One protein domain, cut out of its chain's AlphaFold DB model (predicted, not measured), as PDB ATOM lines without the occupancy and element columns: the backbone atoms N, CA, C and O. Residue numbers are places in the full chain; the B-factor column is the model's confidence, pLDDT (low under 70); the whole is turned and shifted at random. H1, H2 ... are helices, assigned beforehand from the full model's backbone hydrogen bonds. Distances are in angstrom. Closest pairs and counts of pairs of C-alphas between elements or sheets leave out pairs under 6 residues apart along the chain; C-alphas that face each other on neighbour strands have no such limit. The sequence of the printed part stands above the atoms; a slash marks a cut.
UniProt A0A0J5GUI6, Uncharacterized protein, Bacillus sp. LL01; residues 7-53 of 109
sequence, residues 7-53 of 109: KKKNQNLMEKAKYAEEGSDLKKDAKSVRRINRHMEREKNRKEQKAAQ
ATOM      1  N   LYS A   7     265.152 144.065 406.376       73.38
ATOM      2  CA  LYS A   7     265.050 143.173 407.532       73.38
ATOM      3  C   LYS A   7     265.077 141.696 407.119       73.38
ATOM      4  O   LYS A   7     265.879 140.939 407.658       73.38
ATOM      5  N   LYS A   8     264.278 141.306 406.117       75.62
ATOM      6  CA  LYS A   8     264.215 139.924 405.611       75.62
ATOM      7  C   LYS A   8     265.510 139.516 404.897       75.62
ATOM      8  O   LYS A   8     265.975 138.392 405.051       75.62
ATOM      9  N   LYS A   9     266.155 140.452 404.186       73.38
ATOM     10  CA  LYS A   9     267.487 140.232 403.588       73.38
ATOM     11  C   LYS A   9     268.561 139.963 404.637       73.38
ATOM     12  O   LYS A   9     269.331 139.022 404.479       73.38
ATOM     13  N   ASN A  10     268.591 140.759 405.701       73.94
ATOM     14  CA  ASN A  10     269.563 140.593 406.780       73.94
ATOM     15  C   ASN A  10     269.322 139.292 407.554       73.94
ATOM     16  O   ASN A  10     270.275 138.594 407.879       73.94
ATOM     17  N   GLN A  11     268.059 138.926 407.773       72.06
ATOM     18  CA  GLN A  11     267.695 137.654 408.391       72.06
ATOM     19  C   GLN A  11     268.151 136.450 407.548       72.06
ATOM     20  O   GLN A  11     268.852 135.583 408.060       72.06
ATOM     21  N   ASN A  12     267.885 136.455 406.236       74.94
ATOM     22  CA  ASN A  12     268.352 135.399 405.329       74.94
ATOM     23  C   ASN A  12     269.886 135.287 405.273       74.94
ATOM     24  O   ASN A  12     270.419 134.201 405.056       74.94
ATOM     25  N   LEU A  13     270.616 136.398 405.425       70.31
ATOM     26  CA  LEU A  13     272.082 136.380 405.482       70.31
ATOM     27  C   LEU A  13     272.596 135.740 406.779       70.31
ATOM     28  O   LEU A  13     273.564 134.987 406.725       70.31
ATOM     29  N   MET A  14     271.935 136.001 407.910       68.06
ATOM     30  CA  MET A  14     272.259 135.388 409.204       68.06
ATOM     31  C   MET A  14     271.959 133.888 409.214       68.06
ATOM     32  O   MET A  14     272.791 133.096 409.645       68.06
ATOM     33  N   GLU A  15     270.801 133.485 408.685       66.19
ATOM     34  CA  GLU A  15     270.419 132.074 408.571       66.19
ATOM     35  C   GLU A  15     271.416 131.310 407.689       66.19
ATOM     36  O   GLU A  15     271.906 130.257 408.085       66.19
ATOM     37  N   LYS A  16     271.831 131.886 406.551       65.44
ATOM     38  CA  LYS A  16     272.876 131.304 405.690       65.44
ATOM     39  C   LYS A  16     274.256 131.220 406.344       65.44
ATOM     40  O   LYS A  16     275.015 130.323 405.998       65.44
ATOM     41  N   ALA A  17     274.595 132.135 407.252       63.62
ATOM     42  CA  ALA A  17     275.854 132.084 407.993       63.62
ATOM     43  C   ALA A  17     275.878 130.915 408.989       63.62
ATOM     44  O   ALA A  17     276.898 130.249 409.113       63.62
ATOM     45  N   LYS A  18     274.739 130.619 409.629       62.25
ATOM     46  CA  LYS A  18     274.595 129.491 410.560       62.25
ATOM     47  C   LYS A  18     274.860 128.140 409.880       62.25
ATOM     48  O   LYS A  18     275.569 127.306 410.424       62.25
ATOM     49  N   TYR A  19     274.379 127.964 408.649       56.84
ATOM     50  CA  TYR A  19     274.649 126.763 407.844       56.84
ATOM     51  C   TYR A  19     276.108 126.639 407.366       56.84
ATOM     52  O   TYR A  19     276.485 125.596 406.846       56.84
ATOM     53  N   ALA A  20     276.936 127.682 407.513       56.50
ATOM     54  CA  ALA A  20     278.357 127.624 407.173       56.50
ATOM     55  C   ALA A  20     279.230 127.052 408.309       56.50
ATOM     56  O   ALA A  20     280.376 126.688 408.049       56.50
ATOM     57  N   GLU A  21     278.714 126.970 409.542       57.12
ATOM     58  CA  GLU A  21     279.408 126.345 410.682       57.12
ATOM     59  C   GLU A  21     279.256 124.810 410.686       57.12
ATOM     60  O   GLU A  21     280.139 124.100 411.167       57.12
ATOM     61  N   GLU A  22     278.191 124.281 410.077       52.69
ATOM     62  CA  GLU A  22     277.948 122.843 409.899       52.69
ATOM     63  C   GLU A  22     278.654 122.345 408.625       52.69
ATOM     64  O   GLU A  22     278.086 122.298 407.533       52.69
ATOM     65  N   GLY A  23     279.948 122.039 408.752       57.53
ATOM     66  CA  GLY A  23     280.854 121.705 407.649       57.53
ATOM     67  C   GLY A  23     280.402 120.558 406.735       57.53
ATOM     68  O   GLY A  23     280.812 119.417 406.920       57.53
ATOM     69  N   SER A  24     279.655 120.884 405.676       52.34
ATOM     70  CA  SER A  24     279.387 119.985 404.549       52.34
ATOM     71  C   SER A  24     279.747 120.634 403.201       52.34
ATOM     72  O   SER A  24     279.088 121.537 402.690       52.34
ATOM     73  N   ASP A  25     280.889 120.194 402.666       50.09
ATOM     74  CA  ASP A  25     281.241 119.916 401.261       50.09
ATOM     75  C   ASP A  25     280.815 120.811 400.087       50.09
ATOM     76  O   ASP A  25     280.954 120.425 398.923       50.09
ATOM     77  N   LEU A  26     280.437 122.064 400.306       48.09
ATOM     78  CA  LEU A  26     280.269 123.007 399.207       48.09
ATOM     79  C   LEU A  26     281.298 124.131 399.301       48.09
ATOM     80  O   LEU A  26     281.080 125.195 399.866       48.09
ATOM     81  N   LYS A  27     282.405 123.942 398.571       51.88
ATOM     82  CA  LYS A  27     283.306 125.020 398.106       51.88
ATOM     83  C   LYS A  27     282.563 126.188 397.415       51.88
ATOM     84  O   LYS A  27     283.174 127.228 397.167       51.88
ATOM     85  N   LYS A  28     281.260 126.043 397.126       51.47
ATOM     86  CA  LYS A  28     280.303 127.139 396.932       51.47
ATOM     87  C   LYS A  28     279.961 127.717 398.317       51.47
ATOM     88  O   LYS A  28     279.011 127.305 398.955       51.47
ATOM     89  N   ASP A  29     280.665 128.701 398.836       55.03
ATOM     90  CA  ASP A  29     281.228 129.810 398.092       55.03
ATOM     91  C   ASP A  29     282.135 130.551 399.083       55.03
ATOM     92  O   ASP A  29     281.730 131.479 399.780       55.03
ATOM     93  N   ALA A  30     283.382 130.086 399.223       60.75
ATOM     94  CA  ALA A  30     284.338 130.623 400.202       60.75
ATOM     95  C   ALA A  30     284.511 132.154 400.096       60.75
ATOM     96  O   ALA A  30     284.978 132.804 401.033       60.75
ATOM     97  N   LYS A  31     284.151 132.743 398.947       66.62
ATOM     98  CA  LYS A  31     284.088 134.189 398.722       66.62
ATOM     99  C   LYS A  31     282.840 134.825 399.343       66.62
ATOM    100  O   LYS A  31     282.970 135.904 399.920       66.62
ATOM    101  N   SER A  32     281.668 134.196 399.251       68.12
ATOM    102  CA  SER A  32     280.440 134.691 399.885       68.12
ATOM    103  C   SER A  32     280.501 134.580 401.405       68.12
ATOM    104  O   SER A  32     280.209 135.569 402.069       68.12
ATOM    105  N   VAL A  33     281.025 133.478 401.956       71.31
ATOM    106  CA  VAL A  33     281.280 133.338 403.404       71.31
ATOM    107  C   VAL A  33     282.247 134.426 403.876       71.31
ATOM    108  O   VAL A  33     281.941 135.187 404.792       71.31
ATOM    109  N   ARG A  34     283.368 134.633 403.164       75.56
ATOM    110  CA  ARG A  34     284.298 135.747 403.442       75.56
ATOM    111  C   ARG A  34     283.663 137.134 403.299       75.56
ATOM    112  O   ARG A  34     284.164 138.083 403.903       75.56
ATOM    113  N   ARG A  35     282.633 137.302 402.464       77.25
ATOM    114  CA  ARG A  35     281.916 138.576 402.290       77.25
ATOM    115  C   ARG A  35     280.931 138.809 403.433       77.25
ATOM    116  O   ARG A  35     280.868 139.932 403.924       77.25
ATOM    117  N   ILE A  36     280.215 137.770 403.859       81.44
ATOM    118  CA  ILE A  36     279.298 137.806 405.004       81.44
ATOM    119  C   ILE A  36     280.085 138.089 406.281       81.44
ATOM    120  O   ILE A  36     279.782 139.065 406.959       81.44
ATOM    121  N   ASN A  37     281.164 137.347 406.539       80.81
ATOM    122  CA  ASN A  37     281.996 137.551 407.727       80.81
ATOM    123  C   ASN A  37     282.581 138.970 407.768       80.81
ATOM    124  O   ASN A  37     282.462 139.647 408.783       80.81
ATOM    125  N   ARG A  38     283.095 139.486 406.639       85.75
ATOM    126  CA  ARG A  38     283.554 140.887 406.552       85.75
ATOM    127  C   ARG A  38     282.443 141.903 406.802       85.75
ATOM    128  O   ARG A  38     282.708 142.967 407.348       85.75
ATOM    129  N   HIS A  39     281.219 141.634 406.357       87.69
ATOM    130  CA  HIS A  39     280.091 142.522 406.627       87.69
ATOM    131  C   HIS A  39     279.726 142.515 408.116       87.69
ATOM    132  O   HIS A  39     279.578 143.585 408.700       87.69
ATOM    133  N   MET A  40     279.666 141.333 408.732       86.12
ATOM    134  CA  MET A  40     279.401 141.168 410.163       86.12
ATOM    135  C   MET A  40     280.461 141.848 411.025       86.12
ATOM    136  O   MET A  40     280.124 142.576 411.954       86.12
ATOM    137  N   GLU A  41     281.735 141.676 410.680       87.12
ATOM    138  CA  GLU A  41     282.854 142.325 411.360       87.12
ATOM    139  C   GLU A  41     282.785 143.853 411.234       87.12
ATOM    140  O   GLU A  41     282.938 144.564 412.221       87.12
ATOM    141  N   ARG A  42     282.447 144.386 410.052       89.62
ATOM    142  CA  ARG A  42     282.227 145.833 409.877       89.62
ATOM    143  C   ARG A  42     281.056 146.353 410.698       89.62
ATOM    144  O   ARG A  42     281.169 147.428 411.276       89.62
ATOM    145  N   GLU A  43     279.939 145.631 410.745       89.62
ATOM    146  CA  GLU A  43     278.788 146.025 411.565       89.62
ATOM    147  C   GLU A  43     279.127 145.977 413.059       89.62
ATOM    148  O   GLU A  43     278.738 146.884 413.797       89.62
ATOM    149  N   LYS A  44     279.892 144.970 413.499       90.62
ATOM    150  CA  LYS A  44     280.416 144.881 414.865       90.62
ATOM    151  C   LYS A  44     281.317 146.078 415.181       90.62
ATOM    152  O   LYS A  44     281.000 146.831 416.097       90.62
ATOM    153  N   ASN A  45     282.322 146.346 414.347       88.25
ATOM    154  CA  ASN A  45     283.233 147.481 414.517       88.25
ATOM    155  C   ASN A  45     282.486 148.822 414.496       88.25
ATOM    156  O   ASN A  45     282.783 149.707 415.291       88.25
ATOM    157  N   ARG A  46     281.474 148.985 413.632       88.31
ATOM    158  CA  ARG A  46     280.645 150.201 413.589       88.31
ATOM    159  C   ARG A  46     279.878 150.405 414.894       88.31
ATOM    160  O   ARG A  46     279.752 151.537 415.357       88.31
ATOM    161  N   LYS A  47     279.334 149.330 415.473       85.88
ATOM    162  CA  LYS A  47     278.632 149.385 416.763       85.88
ATOM    163  C   LYS A  47     279.591 149.717 417.902       85.88
ATOM    164  O   LYS A  47     279.270 150.591 418.697       85.88
ATOM    165  N   GLU A  48     280.755 149.077 417.939       87.06
ATOM    166  CA  GLU A  48     281.791 149.328 418.947       87.06
ATOM    167  C   GLU A  48     282.315 150.762 418.871       87.06
ATOM    168  O   GLU A  48     282.332 151.461 419.878       87.06
ATOM    169  N   GLN A  49     282.628 151.254 417.669       85.25
ATOM    170  CA  GLN A  49     283.028 152.646 417.467       85.25
ATOM    171  C   GLN A  49     281.945 153.611 417.937       85.25
ATOM    172  O   GLN A  49     282.258 154.561 418.643       85.25
ATOM    173  N   LYS A  50     280.674 153.361 417.594       81.62
ATOM    174  CA  LYS A  50     279.553 154.203 418.035       81.62
ATOM    175  C   LYS A  50     279.382 154.190 419.558       81.62
ATOM    176  O   LYS A  50     279.022 155.220 420.115       81.62
ATOM    177  N   ALA A  51     279.618 153.052 420.207       80.31
ATOM    178  CA  ALA A  51     279.557 152.921 421.661       80.31
ATOM    179  C   ALA A  51     280.727 153.628 422.364       80.31
ATOM    180  O   ALA A  51     280.530 154.195 423.430       80.31
ATOM    181  N   ALA A  52     281.912 153.636 421.750       82.31
ATOM    182  CA  ALA A  52     283.095 154.322 422.267       82.31
ATOM    183  C   ALA A  52     283.053 155.850 422.087       82.31
ATOM    184  O   ALA A  52     283.851 156.563 422.694       82.31
ATOM    185  N   GLN A  53     282.165 156.375 421.235       82.19
ATOM    186  CA  GLN A  53     282.051 157.820 421.054       82.19
ATOM    187  C   GLN A  53     281.379 158.474 422.265       82.19
ATOM    188  O   GLN A  53     280.438 157.900 422.822       82.19
TER     189      GLN A  53
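What this domain is: This is residues 7 to 53 of the 109 residues of an uncharacterized protein of Bacillus sp. LL01 (UniProt A0A0J5GUI6). Two helices make an open V: a long straight helix, H2, and a shorter one, H1, which slants away from the part of H2 near its beginning. A loop between them swings out past the beginning of H2, with residues 21 to 28 sticking out, and at the other end of the V residues 7 to 12 of H1 and residues 41 to 53 stick out too. The printed part has 47 residues with two named helices, H1 then H2, and no named strand; the class is all helix. The whole is loose, with a radius of gyration of the C-alphas of 12.9 A, and it spans 43 by 21 by 15 A, H2 and the loop making the length.

Where its parts are: H1 is residues 7 to 18, from C-alpha 7 at (265.050, 143.173, 407.532) to C-alpha 18, 17.0 A away. H2 is residues 30 to 52, 32.4 A from its first C-alpha at (284.338, 130.623, 400.202) to its last at (283.095, 154.322, 422.267).

How they stand to each other: H1 and H2 only just touch, with 3 pairs of C-alphas within 8 A. H1 touches H2 with residues 13 to 17 alone, and H2 touches H1 with residues 33 to 36 alone. The closest C-alphas of the two helices are those of Ala 17 and Val 33, 7.2 A apart. The helices run opposite ways at a steep tilt of 64 degrees, with their centres 13.9 A apart. In H1 and H2 every O i to N i+4 pair is within hydrogen-bond range.

The domain as a whole: The two C-alphas farthest apart are those of Asp 25 and Gln 53, at 42.8 A. The printed part has no cut. The link from H1 to H2, 11 residues, is long. The mean pLDDT of the printed part is 72.1, and residues 14 to 32 are under 70.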